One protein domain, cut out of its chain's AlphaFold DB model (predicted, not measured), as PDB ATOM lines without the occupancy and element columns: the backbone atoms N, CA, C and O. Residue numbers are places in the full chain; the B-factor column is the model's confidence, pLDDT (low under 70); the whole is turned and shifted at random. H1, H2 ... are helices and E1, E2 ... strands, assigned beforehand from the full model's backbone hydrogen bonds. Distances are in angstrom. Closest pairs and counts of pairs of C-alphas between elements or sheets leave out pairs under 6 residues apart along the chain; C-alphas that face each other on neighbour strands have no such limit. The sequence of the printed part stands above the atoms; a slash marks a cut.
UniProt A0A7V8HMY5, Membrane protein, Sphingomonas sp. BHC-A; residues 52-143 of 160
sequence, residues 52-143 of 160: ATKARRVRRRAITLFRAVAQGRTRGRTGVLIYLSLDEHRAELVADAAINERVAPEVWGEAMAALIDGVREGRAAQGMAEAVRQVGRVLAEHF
ATOM      1  N   ALA A  52      68.415 124.500   3.745       77.19
ATOM      2  CA  ALA A  52      69.820 124.142   3.960       77.19
ATOM      3  C   ALA A  52      70.719 125.374   4.178       77.19
ATOM      4  O   ALA A  52      71.592 125.376   5.045       77.19
ATOM      5  N   THR A  53      70.476 126.461   3.443       78.94
ATOM      6  CA  THR A  53      71.254 127.697   3.588       78.94
ATOM      7  C   THR A  53      70.951 128.391   4.915       78.94
ATOM      8  O   THR A  53      71.875 128.890   5.557       78.94
ATOM      9  N   LYS A  54      69.687 128.375   5.368       80.50
ATOM     10  CA  LYS A  54      69.310 128.863   6.708       80.50
ATOM     11  C   LYS A  54      70.012 128.059   7.804       80.50
ATOM     12  O   LYS A  54      70.657 128.653   8.660       80.50
ATOM     13  N   ALA A  55      69.974 126.726   7.713       81.31
ATOM     14  CA  ALA A  55      70.659 125.826   8.647       81.31
ATOM     15  C   ALA A  55      72.153 126.154   8.755       81.31
ATOM     16  O   ALA A  55      72.684 126.365   9.841       81.31
ATOM     17  N   ARG A  56      72.824 126.286   7.606       83.19
ATOM     18  CA  ARG A  56      74.256 126.584   7.560       83.19
ATOM     19  C   ARG A  56      74.594 127.947   8.163       83.19
ATOM     20  O   ARG A  56      75.650 128.079   8.775       83.19
ATOM     21  N   ARG A  57      73.736 128.958   7.992       84.88
ATOM     22  CA  ARG A  57      73.931 130.281   8.610       84.88
ATOM     23  C   ARG A  57      73.779 130.229  10.125       84.88
ATOM     24  O   ARG A  57      74.677 130.703  10.815       84.88
ATOM     25  N   VAL A  58      72.708 129.608  10.614       86.38
ATOM     26  CA  VAL A  58      72.446 129.417  12.049       86.38
ATOM     27  C   VAL A  58      73.604 128.659  12.702       86.38
ATOM     28  O   VAL A  58      74.217 129.181  13.629       86.38
ATOM     29  N   ARG A  59      74.009 127.510  12.140       87.50
ATOM     30  CA  ARG A  59      75.147 126.720  12.636       87.50
ATOM     31  C   ARG A  59      76.442 127.524  12.675       87.50
ATOM     32  O   ARG A  59      77.155 127.492  13.672       87.50
ATOM     33  N   ARG A  60      76.767 128.256  11.602       88.12
ATOM     34  CA  ARG A  60      77.979 129.094  11.565       88.12
ATOM     35  C   ARG A  60      77.953 130.157  12.659       88.12
ATOM     36  O   ARG A  60      78.964 130.332  13.326       88.12
ATOM     37  N   ARG A  61      76.816 130.828  12.856       88.56
ATOM     38  CA  ARG A  61      76.666 131.863  13.887       88.56
ATOM     39  C   ARG A  61      76.788 131.272  15.291       88.56
ATOM     40  O   ARG A  61      77.562 131.798  16.082       88.56
ATOM     41  N   ALA A  62      76.135 130.139  15.552       88.94
ATOM     42  CA  ALA A  62      76.255 129.407  16.811       88.94
ATOM     43  C   ALA A  62      77.712 129.004  17.102       88.94
ATOM     44  O   ALA A  62      78.214 129.264  18.189       88.94
ATOM     45  N   ILE A  63      78.434 128.457  16.114       88.50
ATOM     46  CA  ILE A  63      79.857 128.119  16.268       88.50
ATOM     47  C   ILE A  63      80.684 129.372  16.567       88.50
ATOM     48  O   ILE A  63      81.475 129.360  17.504       88.50
ATOM     49  N   THR A  64      80.524 130.457  15.806       88.38
ATOM     50  CA  THR A  64      81.282 131.696  16.038       88.38
ATOM     51  C   THR A  64      81.061 132.240  17.450       88.38
ATOM     52  O   THR A  64      82.026 132.616  18.113       88.38
ATOM     53  N   LEU A  65      79.818 132.228  17.934       87.31
ATOM     54  CA  LEU A  65      79.488 132.657  19.293       87.31
ATOM     55  C   LEU A  65      80.081 131.728  20.346       87.31
ATOM     56  O   LEU A  65      80.678 132.206  21.305       87.31
ATOM     57  N   PHE A  66      80.002 130.414  20.140       87.56
ATOM     58  CA  PHE A  66      80.618 129.440  21.036       87.56
ATOM     59  C   PHE A  66      82.126 129.675  21.166       87.56
ATOM     60  O   PHE A  66      82.665 129.688  22.271       87.56
ATOM     61  N   ARG A  67      82.809 129.949  20.048       85.25
ATOM     62  CA  ARG A  67      84.239 130.286  20.053       85.25
ATOM     63  C   ARG A  67      84.540 131.577  20.810       85.25
ATOM     64  O   ARG A  67      85.536 131.646  21.519       85.25
ATOM     65  N   ALA A  68      83.684 132.587  20.679       83.88
ATOM     66  CA  ALA A  68      83.864 133.873  21.347       83.88
ATOM     67  C   ALA A  68      83.544 133.832  22.853       83.88
ATOM     68  O   ALA A  68      84.123 134.601  23.625       83.88
ATOM     69  N   VAL A  69      82.611 132.971  23.272       77.94
ATOM     70  CA  VAL A  69      82.038 132.983  24.627       77.94
ATOM     71  C   VAL A  69      82.538 131.835  25.503       77.94
ATOM     72  O   VAL A  69      82.739 132.054  26.693       77.94
ATOM     73  N   ALA A  70      82.760 130.643  24.947       72.75
ATOM     74  CA  ALA A  70      82.933 129.420  25.736       72.75
ATOM     75  C   ALA A  70      84.210 128.623  25.415       72.75
ATOM     76  O   ALA A  70      84.752 127.975  26.310       72.75
ATOM     77  N   GLN A  71      84.722 128.665  24.179       70.31
ATOM     78  CA  GLN A  71      85.853 127.818  23.781       70.31
ATOM     79  C   GLN A  71      87.091 128.061  24.660       70.31
ATOM     80  O   GLN A  71      87.640 129.161  24.693       70.31
ATOM     81  N   GLY A  72      87.544 127.008  25.348       64.25
ATOM     82  CA  GLY A  72      88.741 127.041  26.195       64.25
ATOM     83  C   GLY A  72      88.593 127.836  27.495       64.25
ATOM     84  O   GLY A  72      89.589 128.028  28.185       64.25
ATOM     85  N   ARG A  73      87.381 128.298  27.835       68.94
ATOM     86  CA  ARG A  73      87.117 129.011  29.096       68.94
ATOM     87  C   ARG A  73      86.772 128.093  30.264       68.94
ATOM     88  O   ARG A  73      86.824 128.547  31.396       68.94
ATOM     89  N   THR A  74      86.466 126.824  29.990       67.25
ATOM     90  CA  THR A  74      86.188 125.815  31.019       67.25
ATOM     91  C   THR A  74      87.364 124.852  31.182       67.25
ATOM     92  O   THR A  74      87.833 124.314  30.173       67.25
ATOM     93  N   ARG A  75      87.789 124.555  32.416       67.12
ATOM     94  CA  ARG A  75      88.879 123.609  32.737       67.12
ATOM     95  C   ARG A  75      88.627 122.217  32.158       67.12
ATOM     96  O   ARG A  75      89.547 121.592  31.639       67.12
ATOM     97  N   GLY A  76      87.377 121.757  32.217       67.75
ATOM     98  CA  GLY A  76      86.963 120.434  31.747       67.75
ATOM     99  C   GLY A  76      86.565 120.357  30.274       67.75
ATOM    100  O   GLY A  76      86.241 119.271  29.805       67.75
ATOM    101  N   ARG A  77      86.566 121.482  29.538       77.06
ATOM    102  CA  ARG A  77      86.005 121.551  28.173       77.06
ATOM    103  C   ARG A  77      84.572 121.008  28.128       77.06
ATOM    104  O   ARG A  77      84.233 120.174  27.300       77.06
ATOM    105  N   THR A  78      83.745 121.464  29.062       81.00
ATOM    106  CA  THR A  78      82.351 121.026  29.263       81.00
ATOM    107  C   THR A  78      81.343 122.130  28.925       81.00
ATOM    108  O   THR A  78      80.180 122.066  29.309       81.00
ATOM    109  N   GLY A  79      81.763 123.160  28.184       85.44
ATOM    110  CA  GLY A  79      80.870 124.231  27.749       85.44
ATOM    111  C   GLY A  79      79.824 123.755  26.733       85.44
ATOM    112  O   GLY A  79      80.163 123.092  25.746       85.44
ATOM    113  N   VAL A  80      78.569 124.167  26.933       88.75
ATOM    114  CA  VAL A  80      77.458 123.999  25.983       88.75
ATOM    115  C   VAL A  80      76.843 125.358  25.671       88.75
ATOM    116  O   VAL A  80      76.613 126.167  26.565       88.75
ATOM    117  N   LEU A  81      76.557 125.608  24.396       90.12
ATOM    118  CA  LEU A  81      75.797 126.760  23.923       90.12
ATOM    119  C   LEU A  81      74.512 126.284  23.252       90.12
ATOM    120  O   LEU A  81      74.559 125.548  22.266       90.12
ATOM    121  N   ILE A  82      73.384 126.784  23.747       91.31
ATOM    122  CA  ILE A  82      72.081 126.685  23.090       91.31
ATOM    123  C   ILE A  82      71.844 128.007  22.358       91.31
ATOM    124  O   ILE A  82      71.745 129.064  22.975       91.31
ATOM    125  N   TYR A  83      71.785 127.956  21.033       90.88
ATOM    126  CA  TYR A  83      71.531 129.108  20.177       90.88
ATOM    127  C   TYR A  83      70.129 129.013  19.579       90.88
ATOM    128  O   TYR A  83      69.798 128.022  18.931       90.88
ATOM    129  N   LEU A  84      69.321 130.062  19.740       90.44
ATOM    130  CA  LEU A  84      67.990 130.166  19.150       90.44
ATOM    131  C   LEU A  84      67.938 131.355  18.187       90.44
ATOM    132  O   LEU A  84      68.148 132.496  18.585       90.44
ATOM    133  N   SER A  85      67.613 131.086  16.924       89.00
ATOM    134  CA  SER A  85      67.211 132.118  15.972       89.00
ATOM    135  C   SER A  85      65.691 132.178  15.881       89.00
ATOM    136  O   SER A  85      65.058 131.236  15.389       89.00
ATOM    137  N   LEU A  86      65.124 133.299  16.329       83.94
ATOM    138  CA  LEU A  86      63.693 133.590  16.219       83.94
ATOM    139  C   LEU A  86      63.294 133.835  14.760       83.94
ATOM    140  O   LEU A  86      62.333 133.244  14.280       83.94
ATOM    141  N   ASP A  87      64.098 134.596  14.015       82.00
ATOM    142  CA  ASP A  87      63.865 134.885  12.596       82.00
ATOM    143  C   ASP A  87      63.785 133.602  11.756       82.00
ATOM    144  O   ASP A  87      62.891 133.412  10.925       82.00
ATOM    145  N   GLU A  88      64.718 132.672  11.973       83.00
ATOM    146  CA  GLU A  88      64.752 131.410  11.236       83.00
ATOM    147  C   GLU A  88      63.952 130.278  11.886       83.00
ATOM    148  O   GLU A  88      63.885 129.202  11.281       83.00
ATOM    149  N   HIS A  89      63.339 130.514  13.054       84.38
ATOM    150  CA  HIS A  89      62.642 129.514  13.877       84.38
ATOM    151  C   HIS A  89      63.475 128.233  14.036       84.38
ATOM    152  O   HIS A  89      63.021 127.119  13.758       84.38
ATOM    153  N   ARG A  90      64.752 128.406  14.389       85.19
ATOM    154  CA  ARG A  90      65.746 127.328  14.446       85.19
ATOM    155  C   ARG A  90      66.548 127.399  15.730       85.19
ATOM    156  O   ARG A  90      67.109 128.445  16.042       85.19
ATOM    157  N   ALA A  91      66.656 126.258  16.394       90.25
ATOM    158  CA  ALA A  91      67.558 126.041  17.509       90.25
ATOM    159  C   ALA A  91      68.790 125.249  17.055       90.25
ATOM    160  O   ALA A  91      68.701 124.418  16.149       90.25
ATOM    161  N   GLU A  92      69.931 125.518  17.676       90.44
ATOM    162  CA  GLU A  92      71.194 124.836  17.434       90.44
ATOM    163  C   GLU A  92      71.947 124.668  18.756       90.44
ATOM    164  O   GLU A  92      72.121 125.638  19.492       90.44
ATOM    165  N   LEU A  93      72.437 123.458  19.028       91.00
ATOM    166  CA  LEU A  93      73.280 123.170  20.185       91.00
ATOM    167  C   LEU A  93      74.730 122.956  19.739       91.00
ATOM    168  O   LEU A  93      75.027 122.189  18.814       91.00
ATOM    169  N   VAL A  94      75.652 123.659  20.389       89.38
ATOM    170  CA  VAL A  94      77.095 123.521  20.177       89.38
ATOM    171  C   VAL A  94      77.733 123.165  21.510       89.38
ATOM    172  O   VAL A  94      77.692 123.962  22.440       89.38
ATOM    173  N   ALA A  95      78.327 121.978  21.593       88.75
ATOM    174  CA  ALA A  95      79.079 121.529  22.757       88.75
ATOM    175  C   ALA A  95      80.571 121.389  22.422       88.75
ATOM    176  O   ALA A  95      80.939 121.205  21.253       88.75
ATOM    177  N   ASP A  96      81.427 121.486  23.438       87.38
ATOM    178  CA  ASP A  96      82.869 121.246  23.303       87.38
ATOM    179  C   ASP A  96      83.173 119.754  23.038       87.38
ATOM    180  O   ASP A  96      82.306 118.878  23.111       87.38
ATOM    181  N   ALA A  97      84.431 119.460  22.713       82.25
ATOM    182  CA  ALA A  97      84.893 118.140  22.299       82.25
ATOM    183  C   ALA A  97      84.611 117.046  23.339       82.25
ATOM    184  O   ALA A  97      84.084 116.002  22.969       82.25
ATOM    185  N   ALA A  98      84.871 117.303  24.628       83.75
ATOM    186  CA  ALA A  98      84.692 116.293  25.673       83.75
ATOM    187  C   ALA A  98      83.236 115.808  25.774       83.75
ATOM    188  O   ALA A  98      82.986 114.630  26.012       83.75
ATOM    189  N   ILE A  99      82.269 116.705  25.552       85.62
ATOM    190  CA  ILE A  99      80.845 116.356  25.548       85.62
ATOM    191  C   ILE A  99      80.481 115.593  24.277       85.62
ATOM    192  O   ILE A  99      79.821 114.564  24.372       85.62
ATOM    193  N   ASN A 100      80.935 116.051  23.106       85.81
ATOM    194  CA  ASN A 100      80.648 115.368  21.838       85.81
ATOM    195  C   ASN A 100      81.248 113.953  21.772       85.81
ATOM    196  O   ASN A 100      80.732 113.111  21.044       85.81
ATOM    197  N   GLU A 101      82.328 113.683  22.509       86.31
ATOM    198  CA  GLU A 101      82.923 112.345  22.613       86.31
ATOM    199  C   GLU A 101      82.105 111.394  23.498       86.31
ATOM    200  O   GLU A 101      82.147 110.182  23.290       86.31
ATOM    201  N   ARG A 102      81.366 111.918  24.485       85.50
ATOM    202  CA  ARG A 102      80.609 111.107  25.455       85.50
ATOM    203  C   ARG A 102      79.117 111.021  25.174       85.50
ATOM    204  O   ARG A 102      78.497 110.036  25.558       85.50
ATOM    205  N   VAL A 103      78.544 112.043  24.546       87.31
ATOM    206  CA  VAL A 103      77.102 112.169  24.336       87.31
ATOM    207  C   VAL A 103      76.817 112.259  22.846       87.31
ATOM    208  O   VAL A 103      77.285 113.168  22.157       87.31
ATOM    209  N   ALA A 104      76.020 111.314  22.355       85.56
ATOM    210  CA  ALA A 104      75.622 111.274  20.959       85.56
ATOM    211  C   ALA A 104      74.707 112.473  20.613       85.56
ATOM    212  O   ALA A 104      73.889 112.878  21.448       85.56
ATOM    213  N   PRO A 105      74.806 113.060  19.403       82.06
ATOM    214  CA  PRO A 105      73.998 114.213  19.002       82.06
ATOM    215  C   PRO A 105      72.481 114.012  19.141       82.06
ATOM    216  O   PRO A 105      71.746 114.973  19.366       82.06
ATOM    217  N   GLU A 106      72.018 112.771  19.016       86.31
ATOM    218  CA  GLU A 106      70.612 112.368  19.069       86.31
ATOM    219  C   GLU A 106      69.983 112.653  20.436       86.31
ATOM    220  O   GLU A 106      68.799 112.981  20.510       86.31
ATOM    221  N   VAL A 107      70.781 112.612  21.508       87.50
ATOM    222  CA  VAL A 107      70.333 112.861  22.887       87.50
ATOM    223  C   VAL A 107      69.806 114.290  23.058       87.50
ATOM    224  O   VAL A 107      68.899 114.543  23.847       87.50
ATOM    225  N   TRP A 108      70.323 115.238  22.274       89.50
ATOM    226  CA  TRP A 108      69.886 116.635  22.314       89.50
ATOM    227  C   TRP A 108      68.588 116.885  21.539       89.50
ATOM    228  O   TRP A 108      68.026 117.978  21.629       89.50
ATOM    229  N   GLY A 109      68.115 115.902  20.766       87.25
ATOM    230  CA  GLY A 109      66.956 116.041  19.888       87.25
ATOM    231  C   GLY A 109      65.689 116.451  20.636       87.25
ATOM    232  O   GLY A 109      65.007 117.379  20.203       87.25
ATOM    233  N   GLU A 110      65.419 115.826  21.784       86.75
ATOM    234  CA  GLU A 110      64.252 116.136  22.625       86.75
ATOM    235  C   GLU A 110      64.301 117.572  23.163       86.75
ATOM    236  O   GLU A 110      63.319 118.311  23.057       86.75
ATOM    237  N   ALA A 111      65.470 118.012  23.638       90.38
ATOM    238  CA  ALA A 111      65.659 119.360  24.168       90.38
ATOM    239  C   ALA A 111      65.464 120.426  23.083       90.38
ATOM    240  O   ALA A 111      64.834 121.460  23.314       90.38
ATOM    241  N   MET A 112      65.978 120.173  21.875       90.75
ATOM    242  CA  MET A 112      65.810 121.090  20.746       90.75
ATOM    243  C   MET A 112      64.371 121.104  20.223       90.75
ATOM    244  O   MET A 112      63.886 122.165  19.828       90.75
ATOM    245  N   ALA A 113      63.674 119.965  20.242       88.69
ATOM    246  CA  ALA A 113      62.262 119.889  19.879       88.69
ATOM    247  C   ALA A 113      61.398 120.708  20.849       88.69
ATOM    248  O   ALA A 113      60.662 121.589  20.405       88.69
ATOM    249  N   ALA A 114      61.581 120.519  22.161       88.31
ATOM    250  CA  ALA A 114      60.873 121.278  23.194       88.31
ATOM    251  C   ALA A 114      61.089 122.797  23.059       88.31
ATOM    252  O   ALA A 114      60.151 123.584  23.207       88.31
ATOM    253  N   LEU A 115      62.311 123.217  22.716       91.12
ATOM    254  CA  LEU A 115      62.622 124.619  22.449       91.12
ATOM    255  C   LEU A 115      61.862 125.160  21.231       91.12
ATOM    256  O   LEU A 115      61.266 126.235  21.300       91.12
ATOM    257  N   ILE A 116      61.879 124.429  20.115       90.25
ATOM    258  CA  ILE A 116      61.211 124.846  18.876       90.25
ATOM    259  C   ILE A 116      59.693 124.905  19.065       90.25
ATOM    260  O   ILE A 116      59.063 125.856  18.599       90.25
ATOM    261  N   ASP A 117      59.105 123.934  19.759       90.31
ATOM    262  CA  ASP A 117      57.667 123.911  20.027       90.31
ATOM    263  C   ASP A 117      57.259 125.048  20.971       90.31
ATOM    264  O   ASP A 117      56.313 125.780  20.679       90.31
ATOM    265  N   GLY A 118      58.056 125.326  22.010       89.12
ATOM    266  CA  GLY A 118      57.860 126.502  22.859       89.12
ATOM    267  C   GLY A 118      57.876 127.813  22.067       89.12
ATOM    268  O   GLY A 118      57.050 128.691  22.304       89.12
ATOM    269  N   VAL A 119      58.764 127.950  21.079       89.88
ATOM    270  CA  VAL A 119      58.806 129.132  20.198       89.88
ATOM    271  C   VAL A 119      57.567 129.217  19.306       89.88
ATOM    272  O   VAL A 119      57.009 130.303  19.154       89.88
ATOM    273  N   ARG A 120      57.103 128.093  18.747       87.75
ATOM    274  CA  ARG A 120      55.889 128.044  17.910       87.75
ATOM    275  C   ARG A 120      54.634 128.464  18.664       87.75
ATOM    276  O   ARG A 120      53.751 129.071  18.070       87.75
ATOM    277  N   GLU A 121      54.573 128.173  19.954       90.50
ATOM    278  CA  GLU A 121      53.444 128.524  20.815       90.50
ATOM    279  C   GLU A 121      53.551 129.930  21.434       90.50
ATOM    280  O   GLU A 121      52.721 130.310  22.256       90.50
ATOM    281  N   GLY A 122      54.577 130.714  21.084       89.50
ATOM    282  CA  GLY A 122      54.820 132.030  21.687       89.50
ATOM    283  C   GLY A 122      55.358 131.969  23.122       89.50
ATOM    284  O   GLY A 122      55.438 132.988  23.805       89.50
ATOM    285  N   ARG A 123      55.772 130.785  23.586       91.12
ATOM    286  CA  ARG A 123      56.304 130.494  24.928       91.12
ATOM    287  C   ARG A 123      57.816 130.238  24.888       91.12
ATOM    288  O   ARG A 123      58.323 129.337  25.557       91.12
ATOM    289  N   ALA A 124      58.559 131.037  24.117       88.31
ATOM    290  CA  ALA A 124      59.992 130.833  23.867       88.31
ATOM    291  C   ALA A 124      60.835 130.744  25.155       88.31
ATOM    292  O   ALA A 124      61.711 129.890  25.256       88.31
ATOM    293  N   ALA A 125      60.535 131.572  26.162       88.94
ATOM    294  CA  ALA A 125      61.228 131.539  27.453       88.94
ATOM    295  C   ALA A 125      61.051 130.196  28.181       88.94
ATOM    296  O   ALA A 125      62.008 129.654  28.728       88.94
ATOM    297  N   GLN A 126      59.841 129.629  28.144       90.69
ATOM    298  CA  GLN A 126      59.557 128.327  28.748       90.69
ATOM    299  C   GLN A 126      60.242 127.202  27.971       90.69
ATOM    300  O   GLN A 126      60.849 126.329  28.584       90.69
ATOM    301  N   GLY A 127      60.219 127.261  26.634       91.31
ATOM    302  CA  GLY A 127      60.962 126.322  25.788       91.31
ATOM    303  C   GLY A 127      62.469 126.354  26.061       91.31
ATOM    304  O   GLY A 127      63.105 125.307  26.131       91.31
ATOM    305  N   MET A 128      63.042 127.544  26.279       91.12
ATOM    306  CA  MET A 128      64.460 127.705  26.620       91.12
ATOM    307  C   MET A 128      64.785 127.136  28.000       91.12
ATOM    308  O   MET A 128      65.741 126.376  28.130       91.12
ATOM    309  N   ALA A 129      63.984 127.459  29.018       91.69
ATOM    310  CA  ALA A 129      64.172 126.920  30.363       91.69
ATOM    311  C   ALA A 129      64.096 125.385  30.373       91.69
ATOM    312  O   ALA A 129      64.918 124.721  31.003       91.69
ATOM    313  N   GLU A 130      63.153 124.820  29.621       92.44
ATOM    314  CA  GLU A 130      62.987 123.378  29.489       92.44
ATOM    315  C   GLU A 130      64.166 122.723  28.758       92.44
ATOM    316  O   GLU A 130      64.696 121.716  29.223       92.44
ATOM    317  N   ALA A 131      64.651 123.327  27.670       92.44
ATOM    318  CA  ALA A 131      65.837 122.845  26.970       92.44
ATOM    319  C   ALA A 131      67.083 122.871  27.867       92.44
ATOM    320  O   ALA A 131      67.822 121.888  27.915       92.44
ATOM    321  N   VAL A 132      67.293 123.952  28.629       91.94
ATOM    322  CA  VAL A 132      68.385 124.051  29.611       91.94
ATOM    323  C   VAL A 132      68.259 122.960  30.676       91.94
ATOM    324  O   VAL A 132      69.248 122.301  30.992       91.94
ATOM    325  N   ARG A 133      67.049 122.707  31.187       92.44
ATOM    326  CA  ARG A 133      66.788 121.654  32.177       92.44
ATOM    327  C   ARG A 133      67.119 120.261  31.636       92.44
ATOM    328  O   ARG A 133      67.772 119.477  32.324       92.44
ATOM    329  N   GLN A 134      66.688 119.949  30.415       92.00
ATOM    330  CA  GLN A 134      66.968 118.660  29.779       92.00
ATOM    331  C   GLN A 134      68.460 118.477  29.503       92.00
ATOM    332  O   GLN A 134      69.016 117.430  29.832       92.00
ATOM    333  N   VAL A 135      69.121 119.511  28.975       91.44
ATOM    334  CA  VAL A 135      70.570 119.494  28.745       91.44
ATOM    335  C   VAL A 135      71.322 119.295  30.059       91.44
ATOM    336  O   VAL A 135      72.206 118.446  30.134       91.44
ATOM    337  N   GLY A 136      70.927 120.008  31.116       90.12
ATOM    338  CA  GLY A 136      71.501 119.861  32.451       90.12
ATOM    339  C   GLY A 136      71.375 118.440  33.006       90.12
ATOM    340  O   GLY A 136      72.338 117.929  33.570       90.12
ATOM    341  N   ARG A 137      70.238 117.762  32.789       90.88
ATOM    342  CA  ARG A 137      70.054 116.357  33.201       90.88
ATOM    343  C   ARG A 137      71.039 115.425  32.496       90.88
ATOM    344  O   ARG A 137      71.709 114.640  33.156       90.88
ATOM    345  N   VAL A 138      71.165 115.551  31.175       89.56
ATOM    346  CA  VAL A 138      72.091 114.732  30.374       89.56
ATOM    347  C   VAL A 138      73.541 114.975  30.796       89.56
ATOM    348  O   VAL A 138      74.322 114.031  30.923       89.56
ATOM    349  N   LEU A 139      73.907 116.234  31.049       88.06
ATOM    350  CA  LEU A 139      75.243 116.573  31.532       88.06
ATOM    351  C   LEU A 139      75.501 116.009  32.929       88.06
ATOM    352  O   LEU A 139      76.580 115.476  33.148       88.06
ATOM    353  N   ALA A 140      74.527 116.055  33.840       88.12
ATOM    354  CA  ALA A 140      74.675 115.509  35.188       88.12
ATOM    355  C   ALA A 140      74.938 113.992  35.195       88.12
ATOM    356  O   ALA A 140      75.656 113.504  36.066       88.12
ATOM    357  N   GLU A 141      74.404 113.255  34.217       88.50
ATOM    358  CA  GLU A 141      74.646 111.816  34.060       88.50
ATOM    359  C   GLU A 141      76.080 111.503  33.594       88.50
ATOM    360  O   GLU A 141      76.692 110.547  34.069       88.50
ATOM    361  N   HIS A 142      76.644 112.313  32.689       85.75
ATOM    362  CA  HIS A 142      77.946 112.039  32.052       85.75
ATOM    363  C   HIS A 142      79.127 112.790  32.693       85.75
ATOM    364  O   HIS A 142      80.282 112.360  32.581       85.75
ATOM    365  N   PHE A 143      78.835 113.918  33.340       84.69
ATOM    366  CA  PHE A 143      79.759 114.850  33.982       84.69
ATOM    367  C   PHE A 143      79.183 115.272  35.346       84.69
ATOM    368  O   PHE A 143      78.749 116.416  35.512       84.69
TER     369      PHE A 143
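This is residues 52 to 143 of the 160 residues of the protein "Membrane protein" of Sphingomonas sp. BHC-A (UniProt A0A7V8HMY5). A narrow hairpin of two antiparallel strands, E1 and E2, lies between helix H1 and a helical hairpin of H3 and H4. Short H2 sits off one end of the strands. The 92 printed residues run H1, E1, E2, H2, H3, H4: mostly helix, compact, radius of gyration of the C-alphas 13.0 A, spans 36 by 27 by 20 A.

H1, residues 52 to 69, spans 25.6 A from C-alpha 52 at (69.820, 124.142, 3.960). E1 is residues 80 to 85, E2 90 to 95, H2 97 to 102, H3 105 to 120. H4, residues 124 to 142, spans 27.2 A to (77.946, 112.039, 32.052).

In hairpin E1 and E2, N 83 and O 92 are 2.8 A apart, within hydrogen-bond range. The closest C-alphas of H1 and E2, Arg 59 and Glu 92, are 6.5 A apart; those of E2 and H3, Ala 91 and Met 112, 6.2 A. H3 and H4 touch at Leu 115 and Gly 127, C-alphas 4.1 A apart, at a shallow tilt of 15 degrees, opposite ways. H1 and H4 have every O i to N i+4 pair within range, H2 1 of 2, H3 9 of 12.

The printed part has no cut; residues 72 to 76 have pLDDT under 70.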